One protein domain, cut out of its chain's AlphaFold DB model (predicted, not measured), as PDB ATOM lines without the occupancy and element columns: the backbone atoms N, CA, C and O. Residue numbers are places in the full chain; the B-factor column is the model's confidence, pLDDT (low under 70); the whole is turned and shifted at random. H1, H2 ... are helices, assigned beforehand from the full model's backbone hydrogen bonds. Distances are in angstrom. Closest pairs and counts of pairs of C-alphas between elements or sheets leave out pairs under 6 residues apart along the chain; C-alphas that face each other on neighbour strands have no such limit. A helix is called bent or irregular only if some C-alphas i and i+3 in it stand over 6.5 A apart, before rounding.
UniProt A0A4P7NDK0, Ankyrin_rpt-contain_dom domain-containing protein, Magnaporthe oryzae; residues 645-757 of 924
ATOM      1  N   ALA A 645     -24.897   1.777 -30.446       93.44
ATOM      2  CA  ALA A 645     -25.519   0.471 -30.682       93.44
ATOM      3  C   ALA A 645     -24.509  -0.693 -30.695       93.44
ATOM      4  O   ALA A 645     -24.829  -1.801 -30.266       93.44
ATOM      5  N   ILE A 646     -23.279  -0.459 -31.172       91.81
ATOM      6  CA  ILE A 646     -22.245  -1.498 -31.254       91.81
ATOM      7  C   ILE A 646     -21.508  -1.722 -29.929       91.81
ATOM      8  O   ILE A 646     -20.813  -2.733 -29.799       91.81
ATOM      9  N   GLN A 647     -21.668  -0.833 -28.937       89.12
ATOM     10  CA  GLN A 647     -21.004  -0.936 -27.631       89.12
ATOM     11  C   GLN A 647     -21.202  -2.330 -27.018       89.12
ATOM     12  O   GLN A 647     -20.230  -2.945 -26.594       89.12
ATOM     13  N   ALA A 648     -22.407  -2.905 -27.076       80.50
ATOM     14  CA  ALA A 648     -22.690  -4.242 -26.537       80.50
ATOM     15  C   ALA A 648     -21.816  -5.376 -27.123       80.50
ATOM     16  O   ALA A 648     -21.657  -6.423 -26.495       80.50
ATOM     17  N   HIS A 649     -21.238  -5.180 -28.309       83.69
ATOM     18  CA  HIS A 649     -20.487  -6.198 -29.046       83.69
ATOM     19  C   HIS A 649     -18.997  -5.876 -29.209       83.69
ATOM     20  O   HIS A 649     -18.248  -6.713 -29.711       83.69
ATOM     21  N   VAL A 650     -18.548  -4.691 -28.784       87.00
ATOM     22  CA  VAL A 650     -17.164  -4.233 -28.951       87.00
ATOM     23  C   VAL A 650     -16.569  -3.795 -27.616       87.00
ATOM     24  O   VAL A 650     -17.213  -3.117 -26.814       87.00
ATOM     25  N   GLN A 651     -15.309  -4.174 -27.387       87.00
ATOM     26  CA  GLN A 651     -14.548  -3.764 -26.208       87.00
ATOM     27  C   GLN A 651     -14.119  -2.294 -26.318       87.00
ATOM     28  O   GLN A 651     -13.658  -1.903 -27.393       87.00
ATOM     29  N   PRO A 652     -14.150  -1.504 -25.227       86.69
ATOM     30  CA  PRO A 652     -13.717  -0.103 -25.256       86.69
ATOM     31  C   PRO A 652     -12.290   0.097 -25.796       86.69
ATOM     32  O   PRO A 652     -12.021   1.063 -26.502       86.69
ATOM     33  N   ALA A 653     -11.389  -0.864 -25.561       84.31
ATOM     34  CA  ALA A 653     -10.033  -0.865 -26.120       84.31
ATOM     35  C   ALA A 653      -9.995  -0.736 -27.660       84.31
ATOM     36  O   ALA A 653      -9.063  -0.167 -28.223       84.31
ATOM     37  N   SER A 654     -11.027  -1.209 -28.368       88.81
ATOM     38  CA  SER A 654     -11.089  -1.146 -29.836       88.81
ATOM     39  C   SER A 654     -11.159   0.276 -30.395       88.81
ATOM     40  O   SER A 654     -10.800   0.477 -31.553       88.81
ATOM     41  N   TYR A 655     -11.556   1.265 -29.589       91.19
ATOM     42  CA  TYR A 655     -11.520   2.687 -29.957       91.19
ATOM     43  C   TYR A 655     -10.095   3.202 -30.181       91.19
ATOM     44  O   TYR A 655      -9.872   4.116 -30.980       91.19
ATOM     45  N   PHE A 656      -9.142   2.575 -29.496       87.44
ATOM     46  CA  PHE A 656      -7.751   2.991 -29.401       87.44
ATOM     47  C   PHE A 656      -6.779   2.057 -30.130       87.44
ATOM     48  O   PHE A 656      -5.613   2.405 -30.311       87.44
ATOM     49  N   ASN A 657      -7.245   0.886 -30.570       84.31
ATOM     50  CA  ASN A 657      -6.427  -0.070 -31.306       84.31
ATOM     51  C   ASN A 657      -5.873   0.555 -32.592       84.31
ATOM     52  O   ASN A 657      -6.629   1.001 -33.458       84.31
ATOM     53  N   VAL A 658      -4.546   0.531 -32.734       78.19
ATOM     54  CA  VAL A 658      -3.855   0.988 -33.941       78.19
ATOM     55  C   VAL A 658      -4.166   0.038 -35.095       78.19
ATOM     56  O   VAL A 658      -3.837  -1.146 -35.044       78.19
ATOM     57  N   GLN A 659      -4.796   0.569 -36.141       74.62
ATOM     58  CA  GLN A 659      -5.106  -0.154 -37.375       74.62
ATOM     59  C   GLN A 659      -4.183   0.313 -38.503       74.62
ATOM     60  O   GLN A 659      -3.561   1.373 -38.417       74.62
ATOM     61  N   CYS A 660      -4.108  -0.457 -39.591       79.00
ATOM     62  CA  CYS A 660      -3.386  -0.075 -40.810       79.00
ATOM     63  C   CYS A 660      -4.155   0.968 -41.645       79.00
ATOM     64  O   CYS A 660      -4.153   0.910 -42.872       79.00
ATOM     65  N   GLU A 661      -4.817   1.906 -40.972       86.88
ATOM     66  CA  GLU A 661      -5.639   2.945 -41.578       86.88
ATOM     67  C   GLU A 661      -4.959   4.310 -41.478       86.88
ATOM     68  O   GLU A 661      -4.091   4.543 -40.635       86.88
ATOM     69  N   ARG A 662      -5.397   5.244 -42.326       84.19
ATOM     70  CA  ARG A 662      -4.820   6.590 -42.462       84.19
ATOM     71  C   ARG A 662      -4.608   7.321 -41.132       84.19
ATOM     72  O   ARG A 662      -3.573   7.961 -40.944       84.19
ATOM     73  N   TYR A 663      -5.599   7.258 -40.247       89.06
ATOM     74  CA  TYR A 663      -5.591   7.951 -38.959       89.06
ATOM     75  C   TYR A 663      -5.209   7.034 -37.791       89.06
ATOM     76  O   TYR A 663      -5.162   7.491 -36.652       89.06
ATOM     77  N   GLY A 664      -4.880   5.766 -38.065       88.75
ATOM     78  CA  GLY A 664      -4.528   4.773 -37.057       88.75
ATOM     79  C   GLY A 664      -5.749   4.364 -36.222       88.75
ATOM     80  O   GLY A 664      -6.607   3.655 -36.746       88.75
ATOM     81  N   PRO A 665      -5.841   4.748 -34.937       90.88
ATOM     82  CA  PRO A 665      -7.000   4.459 -34.089       90.88
ATOM     83  C   PRO A 665      -8.311   5.107 -34.557       90.88
ATOM     84  O   PRO A 665      -8.323   6.207 -35.114       90.88
ATOM     85  N   ALA A 666      -9.444   4.474 -34.233       94.25
ATOM     86  CA  ALA A 666     -10.773   5.000 -34.556       94.25
ATOM     87  C   ALA A 666     -11.036   6.371 -33.904       94.25
ATOM     88  O   ALA A 666     -11.617   7.249 -34.539       94.25
ATOM     89  N   ILE A 667     -10.550   6.599 -32.675       92.81
ATOM     90  CA  ILE A 667     -10.699   7.901 -32.006       92.81
ATOM     91  C   ILE A 667     -10.001   9.024 -32.789       92.81
ATOM     92  O   ILE A 667     -10.532  10.124 -32.912       92.81
ATOM     93  N   PHE A 668      -8.851   8.740 -33.402       92.19
ATOM     94  CA  PHE A 668      -8.132   9.710 -34.227       92.19
ATOM     95  C   PHE A 668      -8.806   9.933 -35.573       92.19
ATOM     96  O   PHE A 668      -8.799  11.061 -36.059       92.19
ATOM     97  N   ALA A 669      -9.436   8.904 -36.147       92.81
ATOM     98  CA  ALA A 669     -10.280   9.081 -37.321       92.81
ATOM     99  C   ALA A 669     -11.447  10.034 -37.028       92.81
ATOM    100  O   ALA A 669     -11.677  10.963 -37.802       92.81
ATOM    101  N   ALA A 670     -12.127   9.868 -35.886       92.94
ATOM    102  CA  ALA A 670     -13.204  10.773 -35.493       92.94
ATOM    103  C   ALA A 670     -12.706  12.217 -35.319       92.94
ATOM    104  O   ALA A 670     -13.290  13.148 -35.872       92.94
ATOM    105  N   LEU A 671     -11.596  12.409 -34.604       89.88
ATOM    106  CA  LEU A 671     -11.020  13.734 -34.367       89.88
ATOM    107  C   LEU A 671     -10.543  14.401 -35.669       89.88
ATOM    108  O   LEU A 671     -10.921  15.537 -35.950       89.88
ATOM    109  N   ALA A 672      -9.789  13.686 -36.510       88.44
ATOM    110  CA  ALA A 672      -9.262  14.209 -37.772       88.44
ATOM    111  C   ALA A 672     -10.364  14.561 -38.788       88.44
ATOM    112  O   ALA A 672     -10.228  15.538 -39.533       88.44
ATOM    113  N   CYS A 673     -11.462  13.799 -38.805       85.31
ATOM    114  CA  CYS A 673     -12.623  14.049 -39.665       85.31
ATOM    115  C   CYS A 673     -13.630  15.049 -39.087       85.31
ATOM    116  O   CYS A 673     -14.626  15.346 -39.746       85.31
ATOM    117  N   ARG A 674     -13.364  15.617 -37.900       86.50
ATOM    118  CA  ARG A 674     -14.288  16.501 -37.165       86.50
ATOM    119  C   ARG A 674     -15.633  15.835 -36.857       86.50
ATOM    120  O   ARG A 674     -16.670  16.492 -36.780       86.50
ATOM    121  N   SER A 675     -15.603  14.529 -36.636       91.38
ATOM    122  CA  SER A 675     -16.736  13.709 -36.223       91.38
ATOM    123  C   SER A 675     -16.965  13.846 -34.718       91.38
ATOM    124  O   SER A 675     -16.687  12.935 -33.938       91.38
ATOM    125  N   GLN A 676     -17.413  15.032 -34.299       89.75
ATOM    126  CA  GLN A 676     -17.484  15.412 -32.887       89.75
ATOM    127  C   GLN A 676     -18.434  14.528 -32.072       89.75
ATOM    128  O   GLN A 676     -18.099  14.164 -30.949       89.75
ATOM    129  N   GLU A 677     -19.591  14.160 -32.635       92.25
ATOM    130  CA  GLU A 677     -20.562  13.299 -31.948       92.25
ATOM    131  C   GLU A 677     -19.965  11.905 -31.724       92.25
ATOM    132  O   GLU A 677     -20.063  11.362 -30.629       92.25
ATOM    133  N   ALA A 678     -19.289  11.348 -32.735       94.56
ATOM    134  CA  ALA A 678     -18.635  10.048 -32.622       94.56
ATOM    135  C   ALA A 678     -17.473  10.061 -31.618       94.56
ATOM    136  O   ALA A 678     -17.378   9.161 -30.788       94.56
ATOM    137  N   ALA A 679     -16.611  11.083 -31.661       92.94
ATOM    138  CA  ALA A 679     -15.507  11.219 -30.711       92.94
ATOM    139  C   ALA A 679     -16.022  11.343 -29.269       92.94
ATOM    140  O   ALA A 679     -15.493  10.691 -28.371       92.94
ATOM    141  N   LEU A 680     -17.077  12.137 -29.055       92.38
ATOM    142  CA  LEU A 680     -17.701  12.295 -27.746       92.38
ATOM    143  C   LEU A 680     -18.318  10.981 -27.254       92.38
ATOM    144  O   LEU A 680     -18.060  10.598 -26.119       92.38
ATOM    145  N   GLU A 681     -19.066  10.268 -28.098       94.06
ATOM    146  CA  GLU A 681     -19.672   8.972 -27.754       94.06
ATOM    147  C   GLU A 681     -18.610   7.935 -27.350       94.06
ATOM    148  O   GLU A 681     -18.774   7.208 -26.375       94.06
ATOM    149  N   MET A 682     -17.477   7.896 -28.057       93.06
ATOM    150  CA  MET A 682     -16.366   6.997 -27.727       93.06
ATOM    151  C   MET A 682     -15.678   7.376 -26.410       93.06
ATOM    152  O   MET A 682     -15.335   6.496 -25.623       93.06
ATOM    153  N   LEU A 683     -15.467   8.675 -26.163       89.12
ATOM    154  CA  LEU A 683     -14.808   9.168 -24.950       89.12
ATOM    155  C   LEU A 683     -15.707   9.130 -23.719       89.12
ATOM    156  O   LEU A 683     -15.180   9.093 -22.618       89.12
ATOM    157  N   THR A 684     -17.028   9.133 -23.878       88.12
ATOM    158  CA  THR A 684     -17.994   9.095 -22.766       88.12
ATOM    159  C   THR A 684     -18.560   7.700 -22.511       88.12
ATOM    160  O   THR A 684     -19.430   7.552 -21.657       88.12
ATOM    161  N   ASP A 685     -18.038   6.667 -23.186       88.75
ATOM    162  CA  ASP A 685     -18.454   5.275 -22.992       88.75
ATOM    163  C   ASP A 685     -18.396   4.896 -21.495       88.75
ATOM    164  O   ASP A 685     -17.304   4.853 -20.908       88.75
ATOM    165  N   PRO A 686     -19.542   4.585 -20.853       82.88
ATOM    166  CA  PRO A 686     -19.598   4.338 -19.412       82.88
ATOM    167  C   PRO A 686     -18.668   3.208 -18.952       82.88
ATOM    168  O   PRO A 686     -18.188   3.183 -17.817       82.88
ATOM    169  N   ARG A 687     -18.351   2.260 -19.837       83.31
ATOM    170  CA  ARG A 687     -17.506   1.098 -19.529       83.31
ATOM    171  C   ARG A 687     -16.028   1.460 -19.382       83.31
ATOM    172  O   ARG A 687     -15.274   0.679 -18.808       83.31
ATOM    173  N   ILE A 688     -15.612   2.629 -19.876       78.81
ATOM    174  CA  ILE A 688     -14.268   3.177 -19.649       78.81
ATOM    175  C   ILE A 688     -14.179   3.727 -18.220       78.81
ATOM    176  O   ILE A 688     -13.240   3.421 -17.488       78.81
ATOM    177  N   TRP A 689     -15.191   4.485 -17.795       71.69
ATOM    178  CA  TRP A 689     -15.127   5.301 -16.577       71.69
ATOM    179  C   TRP A 689     -15.678   4.621 -15.321       71.69
ATOM    180  O   TRP A 689     -15.346   5.028 -14.212       71.69
ATOM    181  N   THR A 690     -16.431   3.529 -15.463       65.38
ATOM    182  CA  THR A 690     -16.912   2.685 -14.343       65.38
ATOM    183  C   THR A 690     -15.795   2.078 -13.482       65.38
ATOM    184  O   THR A 690     -16.063   1.603 -12.382       65.38
ATOM    185  N   LYS A 691     -14.537   2.114 -13.943       59.22
ATOM    186  CA  LYS A 691     -13.351   1.711 -13.168       59.22
ATOM    187  C   LYS A 691     -12.911   2.752 -12.123       59.22
ATOM    188  O   LYS A 691     -12.020   2.459 -11.325       59.22
ATOM    189  N   LEU A 692     -13.499   3.951 -12.117       50.50
ATOM    190  CA  LEU A 692     -13.218   5.001 -11.132       50.50
ATOM    191  C   LEU A 692     -14.075   4.822  -9.859       50.50
ATOM    192  O   LEU A 692     -15.234   4.418  -9.959       50.50
ATOM    193  N   PRO A 693     -13.554   5.120  -8.650       43.28
ATOM    194  CA  PRO A 693     -14.317   4.979  -7.409       43.28
ATOM    195  C   PRO A 693     -15.577   5.860  -7.374       43.28
ATOM    196  O   PRO A 693     -15.528   7.052  -7.684       43.28
ATOM    197  N   LEU A 694     -16.693   5.270  -6.930       41.28
ATOM    198  CA  LEU A 694     -17.989   5.916  -6.680       41.28
ATOM    199  C   LEU A 694     -17.851   7.024  -5.618       41.28
ATOM    200  O   LEU A 694     -17.902   6.764  -4.420       41.28
ATOM    201  N   GLY A 695     -17.655   8.261  -6.066       42.00
ATOM    202  CA  GLY A 695     -17.559   9.446  -5.202       42.00
ATOM    203  C   GLY A 695     -17.574  10.775  -5.959       42.00
ATOM    204  O   GLY A 695     -17.952  11.801  -5.401       42.00
ATOM    205  N   MET A 696     -17.250  10.763  -7.251       41.94
ATOM    206  CA  MET A 696     -17.503  11.883  -8.151       41.94
ATOM    207  C   MET A 696     -18.819  11.651  -8.897       41.94
ATOM    208  O   MET A 696     -18.866  10.880  -9.854       41.94
ATOM    209  N   SER A 697     -19.900  12.329  -8.506       42.09
ATOM    210  CA  SER A 697     -21.045  12.513  -9.405       42.09
ATOM    211  C   SER A 697     -20.629  13.475 -10.533       42.09
ATOM    212  O   SER A 697     -20.936  14.664 -10.491       42.09
ATOM    213  N   CYS A 698     -19.850  12.989 -11.502       51.19
ATOM    214  CA  CYS A 698     -19.196  13.815 -12.523       51.19
ATOM    215  C   CYS A 698     -19.480  13.361 -13.963       51.19
ATOM    216  O   CYS A 698     -18.705  13.709 -14.841       51.19
ATOM    217  N   GLU A 699     -20.570  12.644 -14.262       54.69
ATOM    218  CA  GLU A 699     -20.932  12.367 -15.670       54.69
ATOM    219  C   GLU A 699     -21.108  13.670 -16.470       54.69
ATOM    220  O   GLU A 699     -20.623  13.790 -17.594       54.69
ATOM    221  N   VAL A 700     -21.720  14.692 -15.856       54.78
ATOM    222  CA  VAL A 700     -21.907  16.016 -16.469       54.78
ATOM    223  C   VAL A 700     -20.571  16.743 -16.653       54.78
ATOM    224  O   VAL A 700     -20.304  17.261 -17.733       54.78
ATOM    225  N   LEU A 701     -19.707  16.750 -15.632       57.62
ATOM    226  CA  LEU A 701     -18.401  17.422 -15.689       57.62
ATOM    227  C   LEU A 701     -17.442  16.740 -16.675       57.62
ATOM    228  O   LEU A 701     -16.772  17.428 -17.440       57.62
ATOM    229  N   LEU A 702     -17.427  15.405 -16.711       67.00
ATOM    230  CA  LEU A 702     -16.670  14.625 -17.687       67.00
ATOM    231  C   LEU A 702     -17.162  14.907 -19.107       67.00
ATOM    232  O   LEU A 702     -16.355  15.164 -19.989       67.00
ATOM    233  N   THR A 703     -18.480  14.925 -19.323       71.81
ATOM    234  CA  THR A 703     -19.058  15.215 -20.642       71.81
ATOM    235  C   THR A 703     -18.679  16.615 -21.129       71.81
ATOM    236  O   THR A 703     -18.280  16.770 -22.283       71.81
ATOM    237  N   GLU A 704     -18.766  17.637 -20.273       68.25
ATOM    238  CA  GLU A 704     -18.349  19.003 -20.627       68.25
ATOM    239  C   GLU A 704     -16.843  19.094 -20.902       68.25
ATOM    240  O   GLU A 704     -16.425  19.754 -21.854       68.25
ATOM    241  N   HIS A 705     -16.024  18.368 -20.143       68.88
ATOM    242  CA  HIS A 705     -14.586  18.308 -20.376       68.88
ATOM    243  C   HIS A 705     -14.234  17.581 -21.690       68.88
ATOM    244  O   HIS A 705     -13.467  18.103 -22.497       68.88
ATOM    245  N   CYS A 706     -14.868  16.440 -21.985       79.56
ATOM    246  CA  CYS A 706     -14.734  15.748 -23.269       79.56
ATOM    247  C   CYS A 706     -15.175  16.638 -24.442       79.56
ATOM    248  O   CYS A 706     -14.513  16.655 -25.478       79.56
ATOM    249  N   LYS A 707     -16.262  17.410 -24.291       80.12
ATOM    250  CA  LYS A 707     -16.707  18.381 -25.306       80.12
ATOM    251  C   LYS A 707     -15.653  19.454 -25.566       80.12
ATOM    252  O   LYS A 707     -15.413  19.770 -26.731       80.12
ATOM    253  N   ALA A 708     -15.031  19.996 -24.518       74.38
ATOM    254  CA  ALA A 708     -13.948  20.969 -24.655       74.38
ATOM    255  C   ALA A 708     -12.772  20.372 -25.443       74.38
ATOM    256  O   ALA A 708     -12.375  20.936 -26.458       74.38
ATOM    257  N   VAL A 709     -12.322  19.167 -25.081       74.75
ATOM    258  CA  VAL A 709     -11.226  18.464 -25.775       74.75
ATOM    259  C   VAL A 709     -11.547  18.182 -27.244       74.75
ATOM    260  O   VAL A 709     -10.725  18.434 -28.124       74.75
ATOM    261  N   VAL A 710     -12.755  17.697 -27.545       81.12
ATOM    262  CA  VAL A 710     -13.188  17.437 -28.929       81.12
ATOM    263  C   VAL A 710     -13.272  18.736 -29.742       81.12
ATOM    264  O   VAL A 710     -12.992  18.732 -30.943       81.12
ATOM    265  N   LYS A 711     -13.635  19.855 -29.106       75.50
ATOM    266  CA  LYS A 711     -13.714  21.176 -29.743       75.50
ATOM    267  C   LYS A 711     -12.333  21.792 -29.994       75.50
ATOM    268  O   LYS A 711     -12.137  22.393 -31.045       75.50
ATOM    269  N   GLU A 712     -11.401  21.628 -29.062       70.06
ATOM    270  CA  GLU A 712     -10.024  22.148 -29.113       70.06
ATOM    271  C   GLU A 712      -9.055  21.238 -29.886       70.06
ATOM    272  O   GLU A 712      -7.850  21.488 -29.936       70.06
ATOM    273  N   ASN A 713      -9.558  20.159 -30.488       74.19
ATOM    274  CA  ASN A 713      -8.744  19.209 -31.228       74.19
ATOM    275  C   ASN A 713      -8.015  19.857 -32.422       74.19
ATOM    276  O   ASN A 713      -8.627  20.449 -33.313       74.19
ATOM    277  N   ASN A 714      -6.704  19.611 -32.491       69.88
ATOM    278  CA  ASN A 714      -5.818  20.104 -33.546       69.88
ATOM    279  C   ASN A 714      -5.609  19.105 -34.701       69.88
ATOM    280  O   ASN A 714      -4.950  19.432 -35.690       69.88
ATOM    281  N   LEU A 715      -6.152  17.884 -34.614       78.94
ATOM    282  CA  LEU A 715      -6.072  16.908 -35.702       78.94
ATOM    283  C   LEU A 715      -7.008  17.323 -36.843       78.94
ATOM    284  O   LEU A 715      -8.224  17.379 -36.675       78.94
ATOM    285  N   GLY A 716      -6.438  17.604 -38.013       75.06
ATOM    286  CA  GLY A 716      -7.186  17.940 -39.224       75.06
ATOM    287  C   GLY A 716      -7.187  16.818 -40.260       75.06
ATOM    288  O   GLY A 716      -6.453  15.839 -40.152       75.06
ATOM    289  N   LEU A 717      -7.933  17.012 -41.352       77.38
ATOM    290  CA  LEU A 717      -8.044  16.035 -42.442       77.38
ATOM    291  C   LEU A 717      -6.708  15.650 -43.089       77.38
ATOM    292  O   LEU A 717      -6.688  14.648 -43.794       77.38
ATOM    293  N   GLN A 718      -5.634  16.427 -42.907       77.06
ATOM    294  CA  GLN A 718      -4.283  16.142 -43.417       77.06
ATOM    295  C   GLN A 718      -3.428  15.293 -42.470       77.06
ATOM    296  O   GLN A 718      -2.338  14.878 -42.853       77.06
ATOM    297  N   PHE A 719      -3.911  15.023 -41.256       83.12
ATOM    298  CA  PHE A 719      -3.228  14.166 -40.300       83.12
ATOM    299  C   PHE A 719      -2.980  12.773 -40.898       83.12
ATOM    300  O   PHE A 719      -3.840  12.203 -41.576       83.12
ATOM    301  N   VAL A 720      -1.784  12.240 -40.661       80.81
ATOM    302  CA  VAL A 720      -1.390  10.883 -41.039       80.81
ATOM    303  C   VAL A 720      -0.772  10.245 -39.812       80.81
ATOM    304  O   VAL A 720       0.208  10.754 -39.264       80.81
ATOM    305  N   PHE A 721      -1.349   9.130 -39.385       83.69
ATOM    306  CA  PHE A 721      -0.850   8.411 -38.232       83.69
ATOM    307  C   PHE A 721       0.471   7.713 -38.562       83.69
ATOM    308  O   PHE A 721       0.614   7.048 -39.588       83.69
ATOM    309  N   SER A 722       1.446   7.849 -37.666       80.50
ATOM    310  CA  SER A 722       2.720   7.138 -37.761       80.50
ATOM    311  C   SER A 722       2.711   5.980 -36.780       80.50
ATOM    312  O   SER A 722       2.741   6.214 -35.578       80.50
ATOM    313  N   ILE A 723       2.752   4.749 -37.296       70.06
ATOM    314  CA  ILE A 723       2.860   3.516 -36.489       70.06
ATOM    315  C   ILE A 723       4.187   3.468 -35.713       70.06
ATOM    316  O   ILE A 723       4.286   2.793 -34.698       70.06
ATOM    317  N   ARG A 724       5.207   4.215 -36.160       65.50
ATOM    318  CA  ARG A 724       6.488   4.344 -35.447       65.50
ATOM    319  C   ARG A 724       6.407   5.250 -34.219       65.50
ATOM    320  O   ARG A 724       7.368   5.309 -33.470       65.50
ATOM    321  N   LYS A 725       5.317   6.005 -34.061       65.44
ATOM    322  CA  LYS A 725       5.075   6.869 -32.907       65.44
ATOM    323  C   LYS A 725       3.947   6.269 -32.081       65.44
ATOM    324  O   LYS A 725       2.916   5.888 -32.637       65.44
ATOM    325  N   HIS A 726       4.122   6.234 -30.766       70.88
ATOM    326  CA  HIS A 726       3.044   5.854 -29.860       70.88
ATOM    327  C   HIS A 726       1.836   6.799 -30.013       70.88
ATOM    328  O   HIS A 726       1.998   7.942 -30.448       70.88
ATOM    329  N   ILE A 727       0.628   6.354 -29.637       71.94
ATOM    330  CA  ILE A 727      -0.607   7.155 -29.768       71.94
ATOM    331  C   ILE A 727      -0.472   8.534 -29.094       71.94
ATOM    332  O   ILE A 727      -0.905   9.537 -29.654       71.94
ATOM    333  N   PHE A 728       0.222   8.593 -27.955       69.62
ATOM    334  CA  PHE A 728       0.489   9.820 -27.199       69.62
ATOM    335  C   PHE A 728       1.363  10.825 -27.956       69.62
ATOM    336  O   PHE A 728       1.122  12.021 -27.865       69.62
ATOM    337  N   GLY A 729       2.292  10.370 -28.802       66.56
ATOM    338  CA  GLY A 729       3.144  11.253 -29.609       66.56
ATOM    339  C   GLY A 729       2.397  12.033 -30.703       66.56
ATOM    340  O   GLY A 729       3.011  12.818 -31.426       66.56
ATOM    341  N   HIS A 730       1.091  11.795 -30.857       72.69
ATOM    342  CA  HIS A 730       0.193  12.534 -31.752       72.69
ATOM    343  C   HIS A 730      -0.802  13.426 -31.002       72.69
ATOM    344  O   HIS A 730      -1.560  14.161 -31.633       72.69
ATOM    345  N   LEU A 731      -0.826  13.350 -29.673       67.62
ATOM    346  CA  LEU A 731      -1.676  14.171 -28.826       67.62
ATOM    347  C   LEU A 731      -0.935  15.473 -28.460       67.62
ATOM    348  O   LEU A 731       0.287  15.493 -28.339       67.62
ATOM    349  N   GLY A 732      -1.671  16.576 -28.297       61.97
ATOM    350  CA  GLY A 732      -1.154  17.844 -27.751       61.97
ATOM    351  C   GLY A 732      -1.639  18.087 -26.317       61.97
ATOM    352  O   GLY A 732      -2.258  17.209 -25.731       61.97
ATOM    353  N   ILE A 733      -1.445  19.292 -25.771       50.94
ATOM    354  CA  ILE A 733      -1.841  19.658 -24.389       50.94
ATOM    355  C   ILE A 733      -3.284  19.246 -24.030       50.94
ATOM    356  O   ILE A 733      -3.555  18.816 -22.916       50.94
ATOM    357  N   SER A 734      -4.211  19.317 -24.986       53.84
ATOM    358  CA  SER A 734      -5.622  18.945 -24.811       53.84
ATOM    359  C   SER A 734      -5.899  17.431 -24.839       53.84
ATOM    360  O   SER A 734      -7.040  17.002 -24.690       53.84
ATOM    361  N   GLY A 735      -4.882  16.588 -25.028       64.50
ATOM    362  CA  GLY A 735      -5.009  15.137 -25.176       64.50
ATOM    363  C   GLY A 735      -5.135  14.351 -23.871       64.50
ATOM    364  O   GLY A 735      -5.221  13.126 -23.930       64.50
ATOM    365  N   GLU A 736      -5.154  15.017 -22.712       67.00
ATOM    366  CA  GLU A 736      -5.205  14.373 -21.391       67.00
ATOM    367  C   GLU A 736      -6.388  13.400 -21.267       67.00
ATOM    368  O   GLU A 736      -6.209  12.240 -20.905       67.00
ATOM    369  N   VAL A 737      -7.589  13.825 -21.670       72.69
ATOM    370  CA  VAL A 737      -8.804  12.988 -21.634       72.69
ATOM    371  C   VAL A 737      -8.674  11.754 -22.514       72.69
ATOM    372  O   VAL A 737      -9.105  10.666 -22.138       72.69
ATOM    373  N   ILE A 738      -8.068  11.908 -23.693       77.62
ATOM    374  CA  ILE A 738      -7.864  10.802 -24.631       77.62
ATOM    375  C   ILE A 738      -6.856   9.815 -24.039       77.62
ATOM    376  O   ILE A 738      -7.046   8.606 -24.155       77.62
ATOM    377  N   ALA A 739      -5.819  10.317 -23.362       69.81
ATOM    378  CA  ALA A 739      -4.833   9.484 -22.692       69.81
ATOM    379  C   ALA A 739      -5.428   8.724 -21.497       69.81
ATOM    380  O   ALA A 739      -5.226   7.516 -21.371       69.81
ATOM    381  N   GLN A 740      -6.237   9.389 -20.670       69.75
ATOM    382  CA  GLN A 740      -6.964   8.746 -19.575       69.75
ATOM    383  C   GLN A 740      -7.921   7.666 -20.097       69.75
ATOM    384  O   GLN A 740      -7.903   6.533 -19.612       69.75
ATOM    385  N   ALA A 741      -8.710   7.980 -21.129       75.81
ATOM    386  CA  ALA A 741      -9.634   7.030 -21.740       75.81
ATOM    387  C   ALA A 741      -8.898   5.829 -22.361       75.81
ATOM    388  O   ALA A 741      -9.342   4.691 -22.199       75.81
ATOM    389  N   TYR A 742      -7.743   6.054 -23.001       76.81
ATOM    390  CA  TYR A 742      -6.872   4.996 -23.520       76.81
ATOM    391  C   TYR A 742      -6.469   4.010 -22.414       76.81
ATOM    392  O   TYR A 742      -6.704   2.806 -22.549       76.81
ATOM    393  N   ILE A 743      -5.939   4.515 -21.295       64.69
ATOM    394  CA  ILE A 743      -5.467   3.696 -20.166       64.69
ATOM    395  C   ILE A 743      -6.633   2.917 -19.548       64.69
ATOM    396  O   ILE A 743      -6.585   1.692 -19.416       64.69
ATOM    397  N   LEU A 744      -7.726   3.611 -19.227       67.12
ATOM    398  CA  LEU A 744      -8.889   3.009 -18.577       67.12
ATOM    399  C   LEU A 744      -9.603   1.989 -19.475       67.12
ATOM    400  O   LEU A 744     -10.151   1.004 -18.971       67.12
ATOM    401  N   SER A 745      -9.547   2.152 -20.799       73.50
ATOM    402  CA  SER A 745     -10.113   1.186 -21.745       73.50
ATOM    403  C   SER A 745      -9.402  -0.176 -21.740       73.50
ATOM    404  O   SER A 745      -9.996  -1.168 -22.164       73.50
ATOM    405  N   GLY A 746      -8.165  -0.252 -21.229       65.81
ATOM    406  CA  GLY A 746      -7.331  -1.457 -21.263       65.81
ATOM    407  C   GLY A 746      -6.663  -1.722 -22.618       65.81
ATOM    408  O   GLY A 746      -6.255  -2.853 -22.876       65.81
ATOM    409  N   ALA A 747      -6.563  -0.709 -23.488       68.19
ATOM    410  CA  ALA A 747      -5.940  -0.826 -24.808       68.19
ATOM    411  C   ALA A 747      -4.448  -1.207 -24.756       68.19
ATOM    412  O   ALA A 747      -3.982  -1.939 -25.628       68.19
ATOM    413  N   ASP A 748      -3.740  -0.793 -23.704       57.84
ATOM    414  CA  ASP A 748      -2.312  -1.073 -23.485       57.84
ATOM    415  C   ASP A 748      -2.000  -2.584 -23.398       57.84
ATOM    416  O   ASP A 748      -1.061  -3.094 -24.006       57.84
ATOM    417  N   ALA A 749      -2.879  -3.363 -22.756       48.91
ATOM    418  CA  ALA A 749      -2.731  -4.818 -22.653       48.91
ATOM    419  C   ALA A 749      -3.025  -5.569 -23.973       48.91
ATOM    420  O   ALA A 749      -2.699  -6.752 -24.108       48.91
ATOM    421  N   ALA A 750      -3.672  -4.913 -24.944       42.19
ATOM    422  CA  ALA A 750      -4.079  -5.511 -26.216       42.19
ATOM    423  C   ALA A 750      -3.036  -5.320 -27.335       42.19
ATOM    424  O   ALA A 750      -2.988  -6.114 -28.283       42.19
ATOM    425  N   THR A 751      -2.177  -4.303 -27.232       48.62
ATOM    426  CA  THR A 751      -1.106  -4.025 -28.193       48.62
ATOM    427  C   THR A 751       0.069  -4.983 -27.988       48.62
ATOM    428  O   THR A 751       1.022  -4.700 -27.280       48.62
ATOM    429  N   ARG A 752       0.026  -6.154 -28.641       41.59
ATOM    430  CA  ARG A 752       1.079  -7.199 -28.618       41.59
ATOM    431  C   ARG A 752       2.427  -6.804 -29.264       41.59
ATOM    432  O   ARG A 752       3.207  -7.689 -29.620       41.59
ATOM    433  N   PHE A 753       2.716  -5.519 -29.448       41.59
ATOM    434  CA  PHE A 753       4.006  -5.073 -29.972       41.59
ATOM    435  C   PHE A 753       4.980  -4.888 -28.808       41.59
ATOM    436  O   PHE A 753       4.789  -4.034 -27.951       41.59
ATOM    437  N   ARG A 754       5.986  -5.769 -28.766       37.34
ATOM    438  CA  ARG A 754       7.129  -5.683 -27.853       37.34
ATOM    439  C   ARG A 754       7.837  -4.341 -28.070       37.34
ATOM    440  O   ARG A 754       8.120  -4.003 -29.216       37.34
ATOM    441  N   ASP A 755       8.102  -3.671 -26.954       39.84
ATOM    442  CA  ASP A 755       8.671  -2.331 -26.766       39.84
ATOM    443  C   ASP A 755       7.726  -1.155 -27.065       39.84
ATOM    444  O   ASP A 755       7.778  -0.557 -28.143       39.84
ATOM    445  N   PRO A 756       6.865  -0.774 -26.093       44.75
ATOM    446  CA  PRO A 756       6.346   0.584 -26.037       44.75
ATOM    447  C   PRO A 756       7.533   1.539 -25.900       44.75
ATOM    448  O   PRO A 756       8.320   1.440 -24.962       44.75
ATOM    449  N   ASP A 757       7.665   2.456 -26.854       44.78
ATOM    450  CA  ASP A 757       8.588   3.580 -26.758       44.78
ATOM    451  C   ASP A 757       8.079   4.510 -25.649       44.78
ATOM    452  O   ASP A 757       7.280   5.422 -25.878       44.78
TER     453      ASP A 757
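Overview. This is residues 645 to 757 of the 924 residues of the protein "Ankyrin_rpt-contain_dom domain-containing protein" of Magnaporthe oryzae (UniProt A0A4P7NDK0). A small cluster of crossed helices: H4, H6 and H8 meet at steep angles, H3 folds back on H4 as a hairpin, and the short H5 packs on H8. H1 lies out to one side, and residues 693 to 698 stick out. The printed part has 113 residues with eight named helices, H1 to H8 in order, and no named strand; the class is all helix. It is compact, with a radius of gyration of the C-alphas of 13.7 A and spans of 39 by 30 by 29 A.

Along the chain. H1, residues 645 to 649, begins at C-alpha 645 (-25.519, 0.471, -30.682) and is only just irregular: C-alphas 645 and 648 are 6.9 A apart. H2 is residues 652 to 655, H3 666 to 672, H4 676 to 683, 10.4 A long, and H5 686 to 689. H6, residues 699 to 711, is 18.1 A long. H7 is residues 727 to 730. H8, residues 733 to 745, is 20.4 A long, ends at C-alpha 745 (-10.113, 1.186, -21.745) and is irregular: C-alphas 734 and 737 are 7.5 A apart.

Arrangement. H1 and H2 meet only through their link. H8 is the hub. Its residues 742 to 745 only just touch H2, with 3 pairs of C-alphas within 8 A, closest Ala 653 and Ser 745, 4.8 A. H3 and H4, a helical hairpin, touch at Ala 670 and Ala 679, closest C-alphas 5.3 A, opposite ways at 35.2 degrees, only just steep. H4 touches H6 at a steep tilt of 50 degrees, opposite ways, closest C-alphas Gln 676 and Val 710, 6.2 A. Residues 737 to 741 of H8 only just touch H4, with 3 pairs within 8 A, closest C-alphas Leu 683 and Ala 741, 6.5 A. Residues 741 to 745 of H8 touch H5, closest C-alphas Ile 688 and Ser 745, 5.1 A. Residues 705 to 709 of H6 touch residues 734 to 737 of H8, closest C-alphas Val 709 and Ser 734, 5.7 A, at a steep tilt of 52 degrees, opposite ways. H7 is close to but not clearly touching H8. Every O i to N i+4 pair is within hydrogen-bond range in H3, H4 and H6, 7 of 9 in H8 and 0 of 1 in H1, where 1 of 2 O i to N i+3 pairs is; H2, H5 and H7 are too short for an i+4 pair.

Size, cuts and confidence. The C-alphas farthest apart, of Gly 695 and Gln 718, are 41.0 A apart. The printed part has no cut, and the link from H6 to H7, 15 residues, is long. Mean pLDDT of the printed part is 73.4; 42 residues are under 70, among them 690 to 702 and 746 to 757.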